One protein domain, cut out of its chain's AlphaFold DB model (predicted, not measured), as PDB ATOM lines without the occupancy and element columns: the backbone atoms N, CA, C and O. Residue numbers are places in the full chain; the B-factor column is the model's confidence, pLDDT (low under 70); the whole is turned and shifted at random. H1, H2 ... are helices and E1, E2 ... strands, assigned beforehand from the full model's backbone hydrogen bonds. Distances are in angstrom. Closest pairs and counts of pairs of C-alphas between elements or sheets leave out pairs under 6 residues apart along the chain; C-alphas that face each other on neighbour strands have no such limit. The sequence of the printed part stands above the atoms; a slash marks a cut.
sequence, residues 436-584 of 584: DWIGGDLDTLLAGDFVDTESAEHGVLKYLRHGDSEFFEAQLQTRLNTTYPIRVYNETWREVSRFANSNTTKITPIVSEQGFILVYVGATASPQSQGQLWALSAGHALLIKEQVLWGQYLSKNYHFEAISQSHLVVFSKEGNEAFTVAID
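AT A GLANCE: This is residues 436 to 584 of the 584 residues of an uncharacterized protein of Pseudoalteromonas sp. 3D05 (UniProt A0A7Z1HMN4). Three small antiparallel sheets follow one another along the chain: E6, E7 and E8 stand face to face with E9, E10 and E11 as a sandwich, and a strongly twisted sheet of E1 to E5 joins it at the edge strand E6, where E5 comes close. The short helix H1 sits beside the strands of the first sheet, H2 lies over E7, and a long unnamed stretch, residues 490 to 516, links E5 to E6. The printed part has 149 residues with two named helices and eleven named strands, in the order E1 E2 E3 E4 H1 E5 E6 E7 E8 H2 E9 E10 E11; the class is mostly strand. The whole is compact and rounded, with a radius of gyration of the C-alphas of 14.2 A and spans of 39 by 35 by 34 A.

HOW THE PARTS SIT: The largest sheet is branched and holds E1, residues 437 to 440, E2, residues 444 to 450, E3, residues 458 to 466, E4, residues 469 to 472, and E5, residues 487 to 489. E1 to E4 form a meander, each strand the antiparallel neighbour of the one before; N 439 and O 446 of E1 and E2 are 2.8 A apart, N 445 and O 465 of E2 and E3 2.9 A, and N 471 and O 464 of E3 and E4 2.8 A. E3 bends by 68 degrees at residue 462, and its pairing is staggered: on one side lies E2, on the other side E4, beside residues 462 to 466, and E5, beside residues 458 to 460, with N 459 and O 488 2.8 A apart. H1, residues 473 to 479, stands at this sheet's level, with a height of 0.6 A; its closest C-alpha to E3 is that of Glu 473, 4.4 A from that of Lys 462. The closest C-alphas of E5 and E6, residues 517 to 522, are those of Arg 487 and Tyr 520, 4.9 A apart. E6 forms a second meander with E7, residues 530 to 536, and E8, residues 541 to 549; N 519 and O 534 are 2.8 A apart, and N 535 and O 542 2.8 A. H2, residues 550 to 554, is on this sheet, over E7 at a height of 8.8 A; the closest C-alphas of the two are those of Gln 530 and Trp 550, 6.0 A apart. The third meander is E9, residues 558 to 563, E10, residues 567 to 572, and E11, residues 577 to 582; N 561 and O 569 are 2.8 A apart, and N 579 and O 570 2.8 A. Across the sandwich the planes are 9 degrees apart and the strands at 29 degrees; the closest C-alphas of E8 and E11, Ile 544 and Phe 579, are 6.7 A apart. In H1 and H2 every O i to N i+4 pair is within hydrogen-bond range.

IN THESE COORDINATES: E1 begins at C-alpha 437, (14.980, -25.620, -13.158). E3 is 22.1 A long, E8 19.7 A, E2 19.1 A and E7 18.7 A. E8 bends by 64 degrees at residue 546. E6 begins at C-alpha 517, (18.869, -39.849, -10.603), and E11 ends at C-alpha 582, (20.712, -54.079, -5.457).

THE WHOLE: The C-alphas farthest apart are those of Glu 454 and Asp 584, 39.7 A. The printed part has no cut and ends at the chain's last residue. The link E5 to E6 is long. The mean pLDDT of the printed part is 88.3; 13 residues are under 70, among them residues 452 to 456.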
ATOM      1  N   ASP A 436      16.091 -22.506 -10.599       92.06
ATOM      2  CA  ASP A 436      16.409 -22.248 -12.010       92.06
ATOM      3  C   ASP A 436      15.776 -23.303 -12.931       92.06
ATOM      4  O   ASP A 436      15.460 -23.040 -14.098       92.06
ATOM      5  N   TRP A 437      15.555 -24.512 -12.407       93.56
ATOM      6  CA  TRP A 437      14.980 -25.620 -13.158       93.56
ATOM      7  C   TRP A 437      14.061 -26.510 -12.324       93.56
ATOM      8  O   TRP A 437      14.286 -26.752 -11.138       93.56
ATOM      9  N   ILE A 438      13.055 -27.055 -13.005       95.81
ATOM     10  CA  ILE A 438      12.269 -28.207 -12.569       95.81
ATOM     11  C   ILE A 438      12.520 -29.381 -13.511       95.81
ATOM     12  O   ILE A 438      12.873 -29.213 -14.680       95.81
ATOM     13  N   GLY A 439      12.391 -30.586 -12.980       94.50
ATOM     14  CA  GLY A 439      12.826 -31.803 -13.639       94.50
ATOM     15  C   GLY A 439      12.117 -33.047 -13.125       94.50
ATOM     16  O   GLY A 439      11.168 -32.966 -12.347       94.50
ATOM     17  N   GLY A 440      12.645 -34.194 -13.524       91.94
ATOM     18  CA  GLY A 440      12.234 -35.513 -13.081       91.94
ATOM     19  C   GLY A 440      11.561 -36.322 -14.180       91.94
ATOM     20  O   GLY A 440      11.856 -36.164 -15.363       91.94
ATOM     21  N   ASP A 441      10.684 -37.217 -13.767       88.50
ATOM     22  CA  ASP A 441       9.862 -38.058 -14.622       88.50
ATOM     23  C   ASP A 441       8.422 -38.046 -14.100       88.50
ATOM     24  O   ASP A 441       8.046 -37.221 -13.269       88.50
ATOM     25  N   LEU A 442       7.594 -38.963 -14.594       88.00
ATOM     26  CA  LEU A 442       6.202 -39.026 -14.175       88.00
ATOM     27  C   LEU A 442       6.043 -39.356 -12.692       88.00
ATOM     28  O   LEU A 442       5.100 -38.879 -12.087       88.00
ATOM     29  N   ASP A 443       6.946 -40.097 -12.069       88.12
ATOM     30  CA  ASP A 443       6.777 -40.477 -10.666       88.12
ATOM     31  C   ASP A 443       7.544 -39.545  -9.721       88.12
ATOM     32  O   ASP A 443       7.238 -39.457  -8.527       88.12
ATOM     33  N   THR A 444       8.537 -38.824 -10.243       93.00
ATOM     34  CA  THR A 444       9.456 -38.003  -9.457       93.00
ATOM     35  C   THR A 444       9.503 -36.577  -9.961       93.00
ATOM     36  O   THR A 444       9.835 -36.335 -11.112       93.00
ATOM     37  N   LEU A 445       9.244 -35.619  -9.076       96.00
ATOM     38  CA  LEU A 445       9.430 -34.199  -9.350       96.00
ATOM     39  C   LEU A 445      10.730 -33.723  -8.699       96.00
ATOM     40  O   LEU A 445      10.954 -33.931  -7.506       96.00
ATOM     41  N   LEU A 446      11.580 -33.073  -9.486       96.75
ATOM     42  CA  LEU A 446      12.875 -32.550  -9.063       96.75
ATOM     43  C   LEU A 446      12.921 -31.035  -9.254       96.75
ATOM     44  O   LEU A 446      12.299 -30.514 -10.179       96.75
ATOM     45  N   ALA A 447      13.700 -30.336  -8.433       96.81
ATOM     46  CA  ALA A 447      14.046 -28.941  -8.698       96.81
ATOM     47  C   ALA A 447      15.391 -28.538  -8.091       96.81
ATOM     48  O   ALA A 447      15.888 -29.158  -7.138       96.81
ATOM     49  N   GLY A 448      15.969 -27.470  -8.635       95.56
ATOM     50  CA  GLY A 448      17.256 -26.968  -8.186       95.56
ATOM     51  C   GLY A 448      17.757 -25.751  -8.952       95.56
ATOM     52  O   GLY A 448      17.014 -25.108  -9.692       95.56
ATOM     53  N   ASP A 449      19.044 -25.473  -8.776       93.19
ATOM     54  CA  ASP A 449      19.727 -24.325  -9.379       93.19
ATOM     55  C   ASP A 449      20.775 -24.803 -10.384       93.19
ATOM     56  O   ASP A 449      21.307 -25.909 -10.244       93.19
ATOM     57  N   PHE A 450      21.123 -23.978 -11.367       89.62
ATOM     58  CA  PHE A 450      22.312 -24.211 -12.187       89.62
ATOM     59  C   PHE A 450      23.543 -23.588 -11.517       89.62
ATOM     60  O   PHE A 450      23.477 -22.507 -10.942       89.62
ATOM     61  N   VAL A 451      24.691 -24.277 -11.565       81.25
ATOM     62  CA  VAL A 451      25.929 -23.770 -10.930       81.25
ATOM     63  C   VAL A 451      26.562 -22.631 -11.735       81.25
ATOM     64  O   VAL A 451      27.170 -21.730 -11.160       81.25
ATOM     65  N   ASP A 452      26.418 -22.675 -13.056       68.50
ATOM     66  CA  ASP A 452      26.875 -21.646 -13.984       68.50
ATOM     67  C   ASP A 452      25.763 -21.396 -15.002       68.50
ATOM     68  O   ASP A 452      25.370 -22.303 -15.734       68.50
ATOM     69  N   THR A 453      25.233 -20.177 -15.030       58.16
ATOM     70  CA  THR A 453      24.137 -19.794 -15.926       58.16
ATOM     71  C   THR A 453      24.581 -19.647 -17.382       58.16
ATOM     72  O   THR A 453      23.725 -19.622 -18.260       58.16
ATOM     73  N   GLU A 454      25.887 -19.533 -17.657       55.16
ATOM     74  CA  GLU A 454      26.402 -19.378 -19.026       55.16
ATOM     75  C   GLU A 454      26.630 -20.725 -19.724       55.16
ATOM     76  O   GLU A 454      26.334 -20.853 -20.912       55.16
ATOM     77  N   SER A 455      27.134 -21.734 -19.002       58.25
ATOM     78  CA  SER A 455      27.391 -23.077 -19.551       58.25
ATOM     79  C   SER A 455      26.316 -24.107 -19.191       58.25
ATOM     80  O   SER A 455      26.122 -25.071 -19.931       58.25
ATOM     81  N   ALA A 456      25.617 -23.909 -18.065       63.44
ATOM     82  CA  ALA A 456      24.591 -24.787 -17.509       63.44
ATOM     83  C   ALA A 456      24.955 -26.283 -17.551       63.44
ATOM     84  O   ALA A 456      24.074 -27.115 -17.699       63.44
ATOM     85  N   GLU A 457      26.228 -26.676 -17.437       75.19
ATOM     86  CA  GLU A 457      26.626 -28.082 -17.646       75.19
ATOM     87  C   GLU A 457      26.077 -29.032 -16.565       75.19
ATOM     88  O   GLU A 457      25.862 -30.224 -16.807       75.19
ATOM     89  N   HIS A 458      25.833 -28.508 -15.361       83.88
ATOM     90  CA  HIS A 458      25.298 -29.253 -14.226       83.88
ATOM     91  C   HIS A 458      24.472 -28.359 -13.293       83.88
ATOM     92  O   HIS A 458      24.685 -27.147 -13.193       83.88
ATOM     93  N   GLY A 459      23.536 -28.988 -12.586       89.94
ATOM     94  CA  GLY A 459      22.711 -28.367 -11.557       89.94
ATOM     95  C   GLY A 459      23.054 -28.852 -10.150       89.94
ATOM     96  O   GLY A 459      23.768 -29.842  -9.963       89.94
ATOM     97  N   VAL A 460      22.521 -28.154  -9.152       94.56
ATOM     98  CA  VAL A 460      22.455 -28.589  -7.755       94.56
ATOM     99  C   VAL A 460      21.017 -28.959  -7.442       94.56
ATOM    100  O   VAL A 460      20.129 -28.116  -7.526       94.56
ATOM    101  N   LEU A 461      20.794 -30.213  -7.061       96.94
ATOM    102  CA  LEU A 461      19.496 -30.712  -6.632       96.94
ATOM    103  C   LEU A 461      19.155 -30.164  -5.243       96.94
ATOM    104  O   LEU A 461      19.903 -30.378  -4.286       96.94
ATOM    105  N   LYS A 462      17.996 -29.514  -5.125       97.00
ATOM    106  CA  LYS A 462      17.492 -28.955  -3.862       97.00
ATOM    107  C   LYS A 462      16.158 -29.534  -3.418       97.00
ATOM    108  O   LYS A 462      15.793 -29.392  -2.253       97.00
ATOM    109  N   TYR A 463      15.435 -30.157  -4.336       97.44
ATOM    110  CA  TYR A 463      14.092 -30.654  -4.106       97.44
ATOM    111  C   TYR A 463      13.884 -31.983  -4.817       97.44
ATOM    112  O   TYR A 463      14.237 -32.117  -5.989       97.44
ATOM    113  N   LEU A 464      13.286 -32.943  -4.116       97.12
ATOM    114  CA  LEU A 464      12.848 -34.214  -4.673       97.12
ATOM    115  C   LEU A 464      11.505 -34.602  -4.058       97.12
ATOM    116  O   LEU A 464      11.370 -34.650  -2.832       97.12
ATOM    117  N   ARG A 465      10.542 -34.950  -4.907       95.69
ATOM    118  CA  ARG A 465       9.232 -35.461  -4.503       95.69
ATOM    119  C   ARG A 465       8.874 -36.734  -5.255       95.69
ATOM    120  O   ARG A 465       9.093 -36.810  -6.454       95.69
ATOM    121  N   HIS A 466       8.260 -37.683  -4.555       93.06
ATOM    122  CA  HIS A 466       7.604 -38.857  -5.133       93.06
ATOM    123  C   HIS A 466       6.335 -39.174  -4.343       93.06
ATOM    124  O   HIS A 466       6.390 -39.412  -3.132       93.06
ATOM    125  N   GLY A 467       5.184 -39.169  -5.018       88.94
ATOM    126  CA  GLY A 467       3.878 -39.249  -4.362       88.94
ATOM    127  C   GLY A 467       3.724 -38.181  -3.269       88.94
ATOM    128  O   GLY A 467       3.804 -36.979  -3.534       88.94
ATOM    129  N   ASP A 468       3.537 -38.632  -2.030       88.31
ATOM    130  CA  ASP A 468       3.413 -37.765  -0.850       88.31
ATOM    131  C   ASP A 468       4.746 -37.518  -0.122       88.31
ATOM    132  O   ASP A 468       4.804 -36.703   0.798       88.31
ATOM    133  N   SER A 469       5.821 -38.204  -0.523       91.56
ATOM    134  CA  SER A 469       7.147 -38.033   0.074       91.56
ATOM    135  C   SER A 469       7.862 -36.847  -0.556       91.56
ATOM    136  O   SER A 469       8.053 -36.814  -1.771       91.56
ATOM    137  N   GLU A 470       8.297 -35.904   0.271       94.31
ATOM    138  CA  GLU A 470       8.979 -34.682  -0.148       94.31
ATOM    139  C   GLU A 470      10.259 -34.478   0.659       94.31
ATOM    140  O   GLU A 470      10.284 -34.655   1.881       94.31
ATOM    141  N   PHE A 471      11.325 -34.097  -0.041       96.56
ATOM    142  CA  PHE A 471      12.639 -33.873   0.533       96.56
ATOM    143  C   PHE A 471      13.251 -32.586  -0.012       96.56
ATOM    144  O   PHE A 471      13.438 -32.432  -1.219       96.56
ATOM    145  N   PHE A 472      13.636 -31.702   0.901       96.75
ATOM    146  CA  PHE A 472      14.438 -30.520   0.612       96.75
ATOM    147  C   PHE A 472      15.928 -30.801   0.829       96.75
ATOM    148  O   PHE A 472      16.315 -31.797   1.446       96.75
ATOM    149  N   GLU A 473      16.769 -29.883   0.361       95.69
ATOM    150  CA  GLU A 473      18.230 -29.993   0.318       95.69
ATOM    151  C   GLU A 473      18.854 -30.584   1.593       95.69
ATOM    152  O   GLU A 473      19.594 -31.560   1.514       95.69
ATOM    153  N   ALA A 474      18.512 -30.066   2.778       96.12
ATOM    154  CA  ALA A 474      19.083 -30.544   4.041       96.12
ATOM    155  C   ALA A 474      18.746 -32.020   4.337       96.12
ATOM    156  O   ALA A 474      19.570 -32.768   4.872       96.12
ATOM    157  N   GLN A 475      17.537 -32.463   3.978       96.94
ATOM    158  CA  GLN A 475      17.115 -33.857   4.139       96.94
ATOM    159  C   GLN A 475      17.831 -34.752   3.124       96.94
ATOM    160  O   GLN A 475      18.298 -35.829   3.486       96.94
ATOM    161  N   LEU A 476      17.975 -34.290   1.879       97.44
ATOM    162  CA  LEU A 476      18.721 -35.001   0.840       97.44
ATOM    163  C   LEU A 476      20.204 -35.159   1.213       97.44
ATOM    164  O   LEU A 476      20.752 -36.256   1.122       97.44
ATOM    165  N   GLN A 477      20.836 -34.099   1.718       97.50
ATOM    166  CA  GLN A 477      22.219 -34.110   2.205       97.50
ATOM    167  C   GLN A 477      22.402 -35.074   3.381       97.50
ATOM    168  O   GLN A 477      23.367 -35.838   3.414       97.50
ATOM    169  N   THR A 478      21.439 -35.106   4.306       96.94
ATOM    170  CA  THR A 478      21.435 -36.066   5.419       96.94
ATOM    171  C   THR A 478      21.348 -37.508   4.913       96.94
ATOM    172  O   THR A 478      22.096 -38.360   5.383       96.94
ATOM    173  N   ARG A 479      20.481 -37.788   3.925       95.50
ATOM    174  CA  ARG A 479      20.335 -39.129   3.323       95.50
ATOM    175  C   ARG A 479      21.612 -39.608   2.631       95.50
ATOM    176  O   ARG A 479      21.906 -40.795   2.677       95.50
ATOM    177  N   LEU A 480      22.373 -38.692   2.035       96.62
ATOM    178  CA  LEU A 480      23.664 -38.972   1.397       96.62
ATOM    179  C   LEU A 480      24.859 -38.845   2.359       96.62
ATOM    180  O   LEU A 480      26.003 -38.950   1.924       96.62
ATOM    181  N   ASN A 481      24.611 -38.591   3.651       95.62
ATOM    182  CA  ASN A 481      25.631 -38.364   4.676       95.62
ATOM    183  C   ASN A 481      26.719 -37.358   4.238       95.62
ATOM    184  O   ASN A 481      27.920 -37.617   4.343       95.62
ATOM    185  N   THR A 482      26.296 -36.210   3.709       96.12
ATOM    186  CA  THR A 482      27.187 -35.205   3.119       96.12
ATOM    187  C   THR A 482      26.817 -33.788   3.545       96.12
ATOM    188  O   THR A 482      25.687 -33.509   3.930       96.12
ATOM    189  N   THR A 483      27.778 -32.873   3.441       95.44
ATOM    190  CA  THR A 483      27.560 -31.418   3.514       95.44
ATOM    191  C   THR A 483      27.859 -30.725   2.184       95.44
ATOM    192  O   THR A 483      27.761 -29.503   2.081       95.44
ATOM    193  N   TYR A 484      28.256 -31.488   1.161       95.94
ATOM    194  CA  TYR A 484      28.507 -30.962  -0.174       95.94
ATOM    195  C   TYR A 484      27.191 -30.763  -0.942       95.94
ATOM    196  O   TYR A 484      26.252 -31.540  -0.755       95.94
ATOM    197  N   PRO A 485      27.141 -29.792  -1.876       95.88
ATOM    198  CA  PRO A 485      26.041 -29.690  -2.830       95.88
ATOM    199  C   PRO A 485      25.865 -30.985  -3.632       95.88
ATOM    200  O   PRO A 485      26.855 -31.580  -4.077       95.88
ATOM    201  N   ILE A 486      24.608 -31.384  -3.840       97.38
ATOM    202  CA  ILE A 486      24.222 -32.593  -4.577       97.38
ATOM    203  C   ILE A 486      24.139 -32.246  -6.057       97.38
ATOM    204  O   ILE A 486      23.207 -31.570  -6.483       97.38
ATOM    205  N   ARG A 487      25.130 -32.663  -6.842       94.69
ATOM    206  CA  ARG A 487      25.236 -32.278  -8.252       94.69
ATOM    207  C   ARG A 487      24.559 -33.283  -9.164       94.69
ATOM    208  O   ARG A 487      24.647 -34.483  -8.920       94.69
ATOM    209  N   VAL A 488      23.924 -32.765 -10.207       92.94
ATOM    210  CA  VAL A 488      23.181 -33.502 -11.238       92.94
ATOM    211  C   VAL A 488      23.577 -32.990 -12.620       92.94
ATOM    212  O   VAL A 488      23.841 -31.799 -12.781       92.94
ATOM    213  N   TYR A 489      23.617 -33.855 -13.631       86.56
ATOM    214  CA  TYR A 489      23.869 -33.411 -15.004       86.56
ATOM    215  C   TYR A 489      22.711 -32.587 -15.545       86.56
ATOM    216  O   TYR A 489      21.556 -32.956 -15.347       86.56
ATOM    217  N   ASN A 490      23.026 -31.541 -16.310       77.88
ATOM    218  CA  ASN A 490      22.046 -30.943 -17.202       77.88
ATOM    219  C   ASN A 490      21.958 -31.748 -18.513       77.88
ATOM    220  O   ASN A 490      22.963 -32.268 -19.016       77.88
ATOM    221  N   GLU A 491      20.751 -31.843 -19.066       69.00
ATOM    222  CA  GLU A 491      20.397 -32.637 -20.246       69.00
ATOM    223  C   GLU A 491      20.670 -34.140 -20.104       69.00
ATOM    224  O   GLU A 491      21.454 -34.730 -20.861       69.00
ATOM    225  N   THR A 492      19.987 -34.793 -19.163       68.81
ATOM    226  CA  THR A 492      20.126 -36.247 -18.961       68.81
ATOM    227  C   THR A 492      19.493 -37.078 -20.077       68.81
ATOM    228  O   THR A 492      19.808 -38.252 -20.199       68.81
ATOM    229  N   TRP A 493      18.689 -36.493 -20.971       70.19
ATOM    230  CA  TRP A 493      18.035 -37.204 -22.083       70.19
ATOM    231  C   TRP A 493      18.956 -38.050 -22.968       70.19
ATOM    232  O   TRP A 493      18.494 -39.015 -23.561       70.19
ATOM    233  N   ARG A 494      20.232 -37.664 -23.126       67.12
ATOM    234  CA  ARG A 494      21.194 -38.468 -23.904       67.12
ATOM    235  C   ARG A 494      21.602 -39.749 -23.182       67.12
ATOM    236  O   ARG A 494      22.024 -40.692 -23.837       67.12
ATOM    237  N   GLU A 495      21.503 -39.737 -21.862       68.12
ATOM    238  CA  GLU A 495      21.794 -40.873 -20.996       68.12
ATOM    239  C   GLU A 495      20.536 -41.736 -20.802       68.12
ATOM    240  O   GLU A 495      20.642 -42.953 -20.727       68.12
ATOM    241  N   VAL A 496      19.337 -41.141 -20.870       71.62
ATOM    242  CA  VAL A 496      18.075 -41.890 -20.842       71.62
ATOM    243  C   VAL A 496      17.801 -42.534 -22.203       71.62
ATOM    244  O   VAL A 496      17.292 -41.897 -23.131       71.62
ATOM    245  N   SER A 497      18.104 -43.827 -22.329       66.06
ATOM    246  CA  SER A 497      18.177 -44.495 -23.633       66.06
ATOM    247  C   SER A 497      16.894 -44.357 -24.467       66.06
ATOM    248  O   SER A 497      16.971 -44.006 -25.643       66.06
ATOM    249  N   ARG A 498      15.706 -44.521 -23.863       67.38
ATOM    250  CA  ARG A 498      14.393 -44.414 -24.547       67.38
ATOM    251  C   ARG A 498      14.137 -43.070 -25.249       67.38
ATOM    252  O   ARG A 498      13.210 -42.960 -26.042       67.38
ATOM    253  N   PHE A 499      14.937 -42.044 -24.960       70.00
ATOM    254  CA  PHE A 499      14.780 -40.700 -25.508       70.00
ATOM    255  C   PHE A 499      15.929 -40.275 -26.431       70.00
ATOM    256  O   PHE A 499      15.833 -39.245 -27.103       70.00
ATOM    257  N   ALA A 500      16.998 -41.073 -26.518       66.50
ATOM    258  CA  ALA A 500      18.227 -40.726 -27.229       66.50
ATOM    259  C   ALA A 500      18.041 -40.513 -28.745       66.50
ATOM    260  O   ALA A 500      18.851 -39.827 -29.368       66.50
ATOM    261  N   ASN A 501      16.973 -41.068 -29.329       67.75
ATOM    262  CA  ASN A 501      16.725 -41.061 -30.773       67.75
ATOM    263  C   ASN A 501      15.536 -40.172 -31.203       67.75
ATOM    264  O   ASN A 501      15.146 -40.213 -32.368       67.75
ATOM    265  N   SER A 502      14.933 -39.385 -30.298       73.06
ATOM    266  CA  SER A 502      13.775 -38.535 -30.635       73.06
ATOM    267  C   SER A 502      14.197 -37.171 -31.197       73.06
ATOM    268  O   SER A 502      15.011 -36.480 -30.584       73.06
ATOM    269  N   ASN A 503      13.601 -36.741 -32.317       78.06
ATOM    270  CA  ASN A 503      13.840 -35.427 -32.937       78.06
ATOM    271  C   ASN A 503      12.871 -34.336 -32.424       78.06
ATOM    272  O   ASN A 503      12.542 -33.379 -33.119       78.06
ATOM    273  N   THR A 504      12.374 -34.504 -31.202       85.12
ATOM    274  CA  THR A 504      11.420 -33.611 -30.530       85.12
ATOM    275  C   THR A 504      12.127 -32.618 -29.606       85.12
ATOM    276  O   THR A 504      13.157 -32.943 -29.011       85.12
ATOM    277  N   THR A 505      11.524 -31.455 -29.381       87.69
ATOM    278  CA  THR A 505      12.042 -30.435 -28.462       87.69
ATOM    279  C   THR A 505      11.892 -30.885 -27.005       87.69
ATOM    280  O   THR A 505      10.834 -31.345 -26.569       87.69
ATOM    281  N   LYS A 506      12.977 -30.774 -26.234       86.69
ATOM    282  CA  LYS A 506      13.047 -31.194 -24.829       86.69
ATOM    283  C   LYS A 506      12.475 -30.105 -23.920       86.69
ATOM    284  O   LYS A 506      12.953 -28.978 -23.961       86.69
ATOM    285  N   ILE A 507      11.501 -30.455 -23.079       87.62
ATOM    286  CA  ILE A 507      10.896 -29.530 -22.099       87.62
ATOM    287  C   ILE A 507      11.501 -29.654 -20.691       87.62
ATOM    288  O   ILE A 507      11.625 -28.650 -19.991       87.62
ATOM    289  N   THR A 508      11.913 -30.865 -20.303       90.69
ATOM    290  CA  THR A 508      12.407 -31.192 -18.955       90.69
ATOM    291  C   THR A 508      13.935 -31.274 -18.970       90.69
ATOM    292  O   THR A 508      14.459 -32.248 -19.489       90.69
ATOM    293  N   PRO A 509      14.712 -30.314 -18.452       88.31
ATOM    294  CA  PRO A 509      16.174 -30.308 -18.606       88.31
ATOM    295  C   PRO A 509      16.865 -31.503 -17.934       88.31
ATOM    296  O   PRO A 509      17.809 -32.075 -18.483       88.31
ATOM    297  N   ILE A 510      16.374 -31.900 -16.762       91.69
ATOM    298  CA  ILE A 510      16.935 -32.977 -15.946       91.69
ATOM    299  C   ILE A 510      15.841 -34.004 -15.722       91.69
ATOM    300  O   ILE A 510      14.837 -33.700 -15.094       91.69
ATOM    301  N   VAL A 511      16.045 -35.205 -16.240       89.31
ATOM    302  CA  VAL A 511      15.107 -36.329 -16.212       89.31
ATOM    303  C   VAL A 511      15.652 -37.424 -15.310       89.31
ATOM    304  O   VAL A 511      16.830 -37.775 -15.427       89.31
ATOM    305  N   SER A 512      14.808 -37.944 -14.422       90.19
ATOM    306  CA  SER A 512      15.084 -39.179 -13.686       90.19
ATOM    307  C   SER A 512      14.695 -40.401 -14.517       90.19
ATOM    308  O   SER A 512      13.843 -40.341 -15.401       90.19
ATOM    309  N   GLU A 513      15.333 -41.529 -14.242       87.69
ATOM    310  CA  GLU A 513      15.062 -42.799 -14.900       87.69
ATOM    311  C   GLU A 513      14.373 -43.727 -13.910       87.69
ATOM    312  O   GLU A 513      14.978 -44.150 -12.929       87.69
ATOM    313  N   GLN A 514      13.091 -44.023 -14.143       86.44
ATOM    314  CA  GLN A 514      12.288 -44.866 -13.243       86.44
ATOM    315  C   GLN A 514      12.364 -44.390 -11.775       86.44
ATOM    316  O   GLN A 514      12.507 -45.183 -10.846       86.44
ATOM    317  N   GLY A 515      12.337 -43.070 -11.575       90.19
ATOM    318  CA  GLY A 515      12.420 -42.404 -10.279       90.19
ATOM    319  C   GLY A 515      13.819 -42.283  -9.669       90.19
ATOM    320  O   GLY A 515      13.948 -41.776  -8.552       90.19
ATOM    321  N   PHE A 516      14.874 -42.710 -10.370       92.81
ATOM    322  CA  PHE A 516      16.258 -42.557  -9.923       92.81
ATOM    323  C   PHE A 516      17.007 -41.470 -10.692       92.81
ATOM    324  O   PHE A 516      16.817 -41.264 -11.887       92.81
ATOM    325  N   ILE A 517      17.931 -40.801 -10.010       93.31
ATOM    326  CA  ILE A 517      18.869 -39.849 -10.603       93.31
ATOM    327  C   ILE A 517      20.294 -40.146 -10.133       93.31
ATOM    328  O   ILE A 517      20.521 -40.447  -8.959       93.31
ATOM    329  N   LEU A 518      21.266 -40.059 -11.044       93.88
ATOM    330  CA  LEU A 518      22.683 -40.133 -10.688       93.88
ATOM    331  C   LEU A 518      23.172 -38.785 -10.170       93.88
ATOM    332  O   LEU A 518      23.120 -37.775 -10.876       93.88
ATOM    333  N   VAL A 519      23.703 -38.790  -8.951       95.62
ATOM    334  CA  VAL A 519      24.186 -37.587  -8.275       95.62
ATOM    335  C   VAL A 519      25.644 -37.713  -7.859       95.62
ATOM    336  O   VAL A 519      26.108 -38.782  -7.461       95.62
ATOM    337  N   TYR A 520      26.363 -36.595  -7.917       96.44
ATOM    338  CA  TYR A 520      27.719 -36.471  -7.396       96.44
ATOM    339  C   TYR A 520      27.742 -35.623  -6.130       96.44
ATOM    340  O   TYR A 520      27.221 -34.504  -6.104       96.44
ATOM    341  N   VAL A 521      28.415 -36.124  -5.095       97.00
ATOM    342  CA  VAL A 521      28.669 -35.386  -3.852       97.00
ATOM    343  C   VAL A 521      30.161 -35.411  -3.541       97.00
ATOM    344  O   VAL A 521      30.774 -36.472  -3.443       97.00
ATOM    345  N   GLY A 522      30.776 -34.238  -3.409       95.94
ATOM    346  CA  GLY A 522      32.208 -34.142  -3.143       95.94
ATOM    347  C   GLY A 522      32.825 -32.810  -3.540       95.94
ATOM    348  O   GLY A 522      32.132 -31.836  -3.855       95.94
ATOM    349  N   ALA A 523      34.155 -32.776  -3.502       93.00
ATOM    350  CA  ALA A 523      34.931 -31.595  -3.842       93.00
ATOM    351  C   ALA A 523      34.972 -31.373  -5.361       93.00
ATOM    352  O   ALA A 523      35.161 -32.307  -6.129       93.00
ATOM    353  N   THR A 524      34.871 -30.115  -5.793       91.94
ATOM    354  CA  THR A 524      34.853 -29.740  -7.223       91.94
ATOM    355  C   THR A 524      35.878 -28.666  -7.576       91.94
ATOM    356  O   THR A 524      35.756 -27.991  -8.592       91.94
ATOM    357  N   ALA A 525      36.887 -28.467  -6.723       90.69
ATOM    358  CA  ALA A 525      37.883 -27.406  -6.896       90.69
ATOM    359  C   ALA A 525      38.790 -27.624  -8.124       90.69
ATOM    360  O   ALA A 525      39.404 -26.682  -8.619       90.69
ATOM    361  N   SER A 526      38.904 -28.864  -8.603       92.81
ATOM    362  CA  SER A 526      39.656 -29.234  -9.803       92.81
ATOM    363  C   SER A 526      39.121 -30.542 -10.397       92.81
ATOM    364  O   SER A 526      38.511 -31.321  -9.663       92.81
ATOM    365  N   PRO A 527      39.402 -30.862 -11.674       91.19
ATOM    366  CA  PRO A 527      39.028 -32.149 -12.274       91.19
ATOM    367  C   PRO A 527      39.565 -33.384 -11.530       91.19
ATOM    368  O   PRO A 527      39.014 -34.469 -11.670       91.19
ATOM    369  N   GLN A 528      40.623 -33.224 -10.727       94.88
ATOM    370  CA  GLN A 528      41.230 -34.289  -9.919       94.88
ATOM    371  C   GLN A 528      40.621 -34.407  -8.514       94.88
ATOM    372  O   GLN A 528      41.023 -35.262  -7.729       94.88
ATOM    373  N   SER A 529      39.684 -33.521  -8.164       95.44
ATOM    374  CA  SER A 529      38.979 -33.585  -6.887       95.44
ATOM    375  C   SER A 529      38.125 -34.848  -6.822       95.44
ATOM    376  O   SER A 529      37.559 -35.265  -7.829       95.44
ATOM    377  N   GLN A 530      38.050 -35.458  -5.644       96.50
ATOM    378  CA  GLN A 530      37.339 -36.716  -5.435       96.50
ATOM    379  C   GLN A 530      36.015 -36.496  -4.706       96.50
ATOM    380  O   GLN A 530      35.875 -35.606  -3.863       96.50
ATOM    381  N   GLY A 531      35.060 -37.358  -5.028       97.00
ATOM    382  CA  GLY A 531      33.756 -37.429  -4.394       97.00
ATOM    383  C   GLY A 531      33.171 -38.827  -4.511       97.00
ATOM    384  O   GLY A 531      33.890 -39.811  -4.693       97.00
ATOM    385  N   GLN A 532      31.856 -38.902  -4.405       97.69
ATOM    386  CA  GLN A 532      31.090 -40.133  -4.493       97.69
ATOM    387  C   GLN A 532      29.991 -39.980  -5.540       97.69
ATOM    388  O   GLN A 532      29.375 -38.916  -5.652       97.69
ATOM    389  N   LEU A 533      29.743 -41.058  -6.279       97.00
ATOM    390  CA  LEU A 533      28.607 -41.195  -7.182       97.00
ATOM    391  C   LEU A 533      27.521 -42.017  -6.492       97.00
ATOM    392  O   LEU A 533      27.795 -43.111  -5.993       97.00
ATOM    393  N   TRP A 534      26.297 -41.506  -6.508       97.50
ATOM    394  CA  TRP A 534      25.134 -42.135  -5.896       97.50
ATOM    395  C   TRP A 534      23.986 -42.234  -6.899       97.50
ATOM    396  O   TRP A 534      23.814 -41.342  -7.727       97.50
ATOM    397  N   ALA A 535      23.169 -43.278  -6.787       95.44
ATOM    398  CA  ALA A 535      21.834 -43.323  -7.367       95.44
ATOM    399  C   ALA A 535      20.822 -42.938  -6.284       95.44
ATOM    400  O   ALA A 535      20.709 -43.600  -5.250       95.44
ATOM    401  N   LEU A 536      20.113 -41.838  -6.507       95.56
ATOM    402  CA  LEU A 536      19.183 -41.249  -5.554       95.56
ATOM    403  C   LEU A 536      17.753 -41.350  -6.082       95.56
ATOM    404  O   LEU A 536      17.485 -40.974  -7.217       95.56
ATOM    405  N   SER A 537      16.834 -41.804  -5.239       94.12
ATOM    406  CA  SER A 537      15.385 -41.733  -5.451       94.12
ATOM    407  C   SER A 537      14.691 -41.262  -4.171       94.12
ATOM    408  O   SER A 537      15.334 -40.981  -3.152       94.12
ATOM    409  N   ALA A 538      13.362 -41.171  -4.170       90.69
ATOM    410  CA  ALA A 538      12.625 -40.862  -2.944       90.69
ATOM    411  C   ALA A 538      12.783 -41.944  -1.866       90.69
ATOM    412  O   ALA A 538      12.934 -41.606  -0.694       90.69
ATOM    413  N   GLY A 539      12.800 -43.219  -2.264       91.31
ATOM    414  CA  GLY A 539      12.934 -44.353  -1.345       91.31
ATOM    415  C   GLY A 539      14.380 -44.706  -1.003       91.31
ATOM    416  O   GLY A 539      14.663 -45.100   0.122       91.31
ATOM    417  N   HIS A 540      15.318 -44.505  -1.936       93.62
ATOM    418  CA  HIS A 540      16.660 -45.086  -1.834       93.62
ATOM    419  C   HIS A 540      17.768 -44.054  -2.056       93.62
ATOM    420  O   HIS A 540      17.595 -43.062  -2.763       93.62
ATOM    421  N   ALA A 541      18.916 -44.292  -1.426       95.50
ATOM    422  CA  ALA A 541      20.155 -43.549  -1.628       95.50
ATOM    423  C   ALA A 541      21.295 -44.572  -1.692       95.50
ATOM    424  O   ALA A 541      21.777 -45.039  -0.662       95.50
ATOM    425  N   LEU A 542      21.664 -44.969  -2.908       95.19
ATOM    426  CA  LEU A 542      22.547 -46.105  -3.165       95.19
ATOM    427  C   LEU A 542      23.916 -45.599  -3.620       95.19
ATOM    428  O   LEU A 542      24.025 -44.927  -4.646       95.19
ATOM    429  N   LEU A 543      24.964 -45.895  -2.850       95.44
ATOM    430  CA  LEU A 543      26.336 -45.541  -3.211       95.44
ATOM    431  C   LEU A 543      26.798 -46.439  -4.362       95.44
ATOM    432  O   LEU A 543      26.866 -47.655  -4.208       95.44
ATOM    433  N   ILE A 544      27.142 -45.836  -5.498       94.62
ATOM    434  CA  ILE A 544      27.597 -46.559  -6.694       94.62
ATOM    435  C   ILE A 544      29.110 -46.728  -6.675       94.62
ATOM    436  O   ILE A 544      29.627 -47.819  -6.903       94.62
ATOM    437  N   LYS A 545      29.835 -45.629  -6.435       94.56
ATOM    438  CA  LYS A 545      31.300 -45.619  -6.486       94.56
ATOM    439  C   LYS A 545      31.878 -44.527  -5.596       94.56
ATOM    440  O   LYS A 545      31.450 -43.371  -5.649       94.56
ATOM    441  N   GLU A 546      32.883 -44.891  -4.805       95.38
ATOM    442  CA  GLU A 546      33.715 -43.942  -4.063       95.38
ATOM    443  C   GLU A 546      34.872 -43.414  -4.917       95.38
ATOM    444  O   GLU A 546      35.253 -44.016  -5.920       95.38
ATOM    445  N   GLN A 547      35.467 -42.301  -4.481       94.94
ATOM    446  CA  GLN A 547      36.662 -41.698  -5.089       94.94
ATOM    447  C   GLN A 547      36.489 -41.336  -6.574       94.94
ATOM    448  O   GLN A 547      37.445 -41.344  -7.348       94.94
ATOM    449  N   VAL A 548      35.269 -40.974  -6.967       96.12
ATOM    450  CA  VAL A 548      34.951 -40.530  -8.326       96.12
ATOM    451  C   VAL A 548      35.583 -39.166  -8.564       96.12
ATOM    452  O   VAL A 548      35.372 -38.230  -7.784       96.12
ATOM    453  N   LEU A 549      36.367 -39.052  -9.636       95.69
ATOM    454  CA  LEU A 549      36.988 -37.789 -10.017       95.69
ATOM    455  C   LEU A 549      35.929 -36.832 -10.563       95.69
ATOM    456  O   LEU A 549      35.123 -37.200 -11.418       95.69
ATOM    457  N   TRP A 550      35.971 -35.579 -10.122       93.38
ATOM    458  CA  TRP A 550      35.074 -34.529 -10.599       93.38
ATOM    459  C   TRP A 550      35.124 -34.377 -12.125       93.38
ATOM    460  O   TRP A 550      34.086 -34.235 -12.764       93.38
ATOM    461  N   GLY A 551      36.314 -34.486 -12.724       91.44
ATOM    462  CA  GLY A 551      36.484 -34.430 -14.176       91.44
ATOM    463  C   GLY A 551      35.784 -35.566 -14.924       91.44
ATOM    464  O   GLY A 551      35.271 -35.331 -16.011       91.44
ATOM    465  N   GLN A 552      35.714 -36.764 -14.331       92.06
ATOM    466  CA  GLN A 552      34.993 -37.904 -14.913       92.06
ATOM    467  C   GLN A 552      33.484 -37.725 -14.802       92.06
ATOM    468  O   GLN A 552      32.741 -38.094 -15.704       92.06
ATOM    469  N   TYR A 553      33.012 -37.149 -13.696       90.44
ATOM    470  CA  TYR A 553      31.611 -36.770 -13.613       90.44
ATOM    471  C   TYR A 553      31.301 -35.740 -14.707       90.44
ATOM    472  O   TYR A 553      30.519 -36.022 -15.604       90.44
ATOM    473  N   LEU A 554      32.004 -34.605 -14.750       87.62
ATOM    474  CA  LEU A 554      31.791 -33.570 -15.770       87.62
ATOM    475  C   LEU A 554      31.829 -34.077 -17.222       87.62
ATOM    476  O   LEU A 554      31.065 -33.583 -18.047       87.62
ATOM    477  N   SER A 555      32.656 -35.079 -17.543       87.31
ATOM    478  CA  SER A 555      32.711 -35.680 -18.884       87.31
ATOM    479  C   SER A 555      31.504 -36.569 -19.234       87.31
ATOM    480  O   SER A 555      31.502 -37.197 -20.295       87.31
ATOM    481  N   LYS A 556      30.468 -36.627 -18.380       87.44
ATOM    482  CA  LYS A 556      29.300 -37.520 -18.499       87.44
ATOM    483  C   LYS A 556      29.725 -38.982 -18.650       87.44
ATOM    484  O   LYS A 556      29.158 -39.750 -19.435       87.44
ATOM    485  N   ASN A 557      30.757 -39.365 -17.893       89.94
ATOM    486  CA  ASN A 557      31.309 -40.712 -17.917       89.94
ATOM    487  C   ASN A 557      30.294 -41.762 -17.436       89.94
ATOM    488  O   ASN A 557      30.326 -42.896 -17.904       89.94
ATOM    489  N   TYR A 558      29.401 -41.383 -16.518       89.88
ATOM    490  CA  TYR A 558      28.473 -42.290 -15.839       89.88
ATOM    491  C   TYR A 558      27.026 -42.081 -16.280       89.88
ATOM    492  O   TYR A 558      26.565 -40.941 -16.307       89.88
ATOM    493  N   HIS A 559      26.313 -43.174 -16.541       88.81
ATOM    494  CA  HIS A 559      24.879 -43.182 -16.838       88.81
ATOM    495  C   HIS A 559      24.217 -44.461 -16.343       88.81
ATOM    496  O   HIS A 559      24.902 -45.464 -16.128       88.81
ATOM    497  N   PHE A 560      22.899 -44.423 -16.147       87.88
ATOM    498  CA  PHE A 560      22.146 -45.654 -15.974       87.88
ATOM    499  C   PHE A 560      22.136 -46.402 -17.303       87.88
ATOM    500  O   PHE A 560      21.825 -45.838 -18.344       87.88
ATOM    501  N   GLU A 561      22.512 -47.669 -17.251       84.44
ATOM    502  CA  GLU A 561      22.379 -48.582 -18.383       84.44
ATOM    503  C   GLU A 561      21.043 -49.322 -18.291       84.44
ATOM    504  O   GLU A 561      20.356 -49.513 -19.289       84.44
ATOM    505  N   ALA A 562      20.634 -49.700 -17.075       82.38
ATOM    506  CA  ALA A 562      19.339 -50.318 -16.848       82.38
ATOM    507  C   ALA A 562      18.871 -50.151 -15.393       82.38
ATOM    508  O   ALA A 562      19.676 -50.134 -14.461       82.38
ATOM    509  N   ILE A 563      17.552 -50.057 -15.194       85.69
ATOM    510  CA  ILE A 563      16.899 -50.040 -13.875       85.69
ATOM    511  C   ILE A 563      15.732 -51.029 -13.891       85.69
ATOM    512  O   ILE A 563      14.979 -51.103 -14.864       85.69
ATOM    513  N   SER A 564      15.608 -51.802 -12.817       82.25
ATOM    514  CA  SER A 564      14.530 -52.755 -12.555       82.25
ATOM    515  C   SER A 564      14.006 -52.565 -11.129       82.25
ATOM    516  O   SER A 564      14.490 -51.711 -10.392       82.25
ATOM    517  N   GLN A 565      13.048 -53.392 -10.711       79.06
ATOM    518  CA  GLN A 565      12.517 -53.350  -9.346       79.06
ATOM    519  C   GLN A 565      13.539 -53.732  -8.265       79.06
ATOM    520  O   GLN A 565      13.362 -53.340  -7.119       79.06
ATOM    521  N   SER A 566      14.586 -54.486  -8.607       80.44
ATOM    522  CA  SER A 566      15.531 -55.042  -7.617       80.44
ATOM    523  C   SER A 566      16.970 -54.646  -7.845       80.44
ATOM    524  O   SER A 566      17.802 -54.826  -6.966       80.44
ATOM    525  N   HIS A 567      17.289 -54.159  -9.038       84.12
ATOM    526  CA  HIS A 567      18.653 -53.842  -9.421       84.12
ATOM    527  C   HIS A 567      18.676 -52.600 -10.289       84.12
ATOM    528  O   HIS A 567      17.789 -52.397 -11.123       84.12
ATOM    529  N   LEU A 568      19.748 -51.836 -10.148       88.56
ATOM    530  CA  LEU A 568      20.160 -50.830 -11.110       88.56
ATOM    531  C   LEU A 568      21.582 -51.116 -11.581       88.56
ATOM    532  O   LEU A 568      22.391 -51.695 -10.852       88.56
ATOM    533  N   VAL A 569      21.878 -50.698 -12.805       88.19
ATOM    534  CA  VAL A 569      23.194 -50.831 -13.423       88.19
ATOM    535  C   VAL A 569      23.641 -49.471 -13.921       88.19
ATOM    536  O   VAL A 569      22.932 -48.811 -14.678       88.19
ATOM    537  N   VAL A 570      24.828 -49.055 -13.488       89.69
ATOM    538  CA  VAL A 570      25.467 -47.806 -13.907       89.69
ATOM    539  C   VAL A 570      26.694 -48.140 -14.733       89.69
ATOM    540  O   VAL A 570      27.568 -48.859 -14.256       89.69
ATOM    541  N   PHE A 571      26.798 -47.602 -15.941       87.75
ATOM    542  CA  PHE A 571      27.954 -47.818 -16.805       87.75
ATOM    543  C   PHE A 571      28.912 -46.627 -16.770       87.75
ATOM    544  O   PHE A 571      28.492 -45.471 -16.745       87.75
ATOM    545  N   SER A 572      30.214 -46.911 -16.784       89.69
ATOM    546  CA  SER A 572      31.300 -45.936 -16.908       89.69
ATOM    547  C   SER A 572      31.952 -46.048 -18.287       89.69
ATOM    548  O   SER A 572      32.657 -47.023 -18.545       89.69
ATOM    549  N   LYS A 573      31.808 -45.023 -19.135       85.12
ATOM    550  CA  LYS A 573      32.319 -44.975 -20.522       85.12
ATOM    551  C   LYS A 573      33.845 -45.128 -20.623       85.12
ATOM    552  O   LYS A 573      34.333 -45.967 -21.368       85.12
ATOM    553  N   GLU A 574      34.603 -44.346 -19.861       86.56
ATOM    554  CA  GLU A 574      36.072 -44.334 -19.830       86.56
ATOM    555  C   GLU A 574      36.643 -45.615 -19.220       86.56
ATOM    556  O   GLU A 574      37.607 -46.182 -19.728       86.56
ATOM    557  N   GLY A 575      36.044 -46.064 -18.113       82.88
ATOM    558  CA  GLY A 575      36.436 -47.299 -17.430       82.88
ATOM    559  C   GLY A 575      35.988 -48.571 -18.149       82.88
ATOM    560  O   GLY A 575      36.544 -49.632 -17.882       82.88
ATOM    561  N   ASN A 576      35.009 -48.456 -19.053       82.19
ATOM    562  CA  ASN A 576      34.345 -49.569 -19.718       82.19
ATOM    563  C   ASN A 576      33.890 -50.653 -18.721       82.19
ATOM    564  O   ASN A 576      34.223 -51.833 -18.839       82.19
ATOM    565  N   GLU A 577      33.195 -50.201 -17.680       84.69
ATOM    566  CA  GLU A 577      32.869 -50.963 -16.474       84.69
ATOM    567  C   GLU A 577      31.408 -50.702 -16.096       84.69
ATOM    568  O   GLU A 577      30.965 -49.549 -16.140       84.69
ATOM    569  N   ALA A 578      30.679 -51.746 -15.695       85.69
ATOM    570  CA  ALA A 578      29.329 -51.631 -15.157       85.69
ATOM    571  C   ALA A 578      29.297 -51.914 -13.650       85.69
ATOM    572  O   ALA A 578      29.869 -52.890 -13.167       85.69
ATOM    573  N   PHE A 579      28.564 -51.084 -12.913       88.44
ATOM    574  CA  PHE A 579      28.297 -51.233 -11.486       88.44
ATOM    575  C   PHE A 579      26.855 -51.691 -11.315       88.44
ATOM    576  O   PHE A 579      25.933 -50.916 -11.557       88.44
ATOM    577  N   THR A 580      26.656 -52.945 -10.913       87.19
ATOM    578  CA  THR A 580      25.328 -53.482 -10.587       87.19
ATOM    579  C   THR A 580      25.099 -53.364  -9.083       87.19
ATOM    580  O   THR A 580      25.935 -53.800  -8.290       87.19
ATOM    581  N   VAL A 581      23.990 -52.740  -8.693       86.69
ATOM    582  CA  VAL A 581      23.638 -52.452  -7.296       86.69
ATOM    583  C   VAL A 581      22.218 -52.937  -7.027       86.69
ATOM    584  O   VAL A 581      21.320 -52.688  -7.832       86.69
ATOM    585  N   ALA A 582      22.026 -53.636  -5.909       84.50
ATOM    586  CA  ALA A 582      20.712 -54.079  -5.457       84.50
ATOM    587  C   ALA A 582      19.902 -52.914  -4.856       84.50
ATOM    588  O   ALA A 582      20.457 -51.998  -4.245       84.50
ATOM    589  N   ILE A 583      18.591 -52.946  -5.076       85.81
ATOM    590  CA  ILE A 583      17.596 -52.029  -4.521       85.81
ATOM    591  C   ILE A 583      16.877 -52.828  -3.427       85.81
ATOM    592  O   ILE A 583      15.953 -53.584  -3.727       85.81
ATOM    593  N   ASP A 584      17.391 -52.732  -2.199       70.25
ATOM    594  CA  ASP A 584      16.926 -53.491  -1.024       70.25
ATOM    595  C   ASP A 584      15.739 -52.835  -0.306       70.25
ATOM    596  O   ASP A 584      15.785 -51.595  -0.101       70.25
TER     597      ASP A 584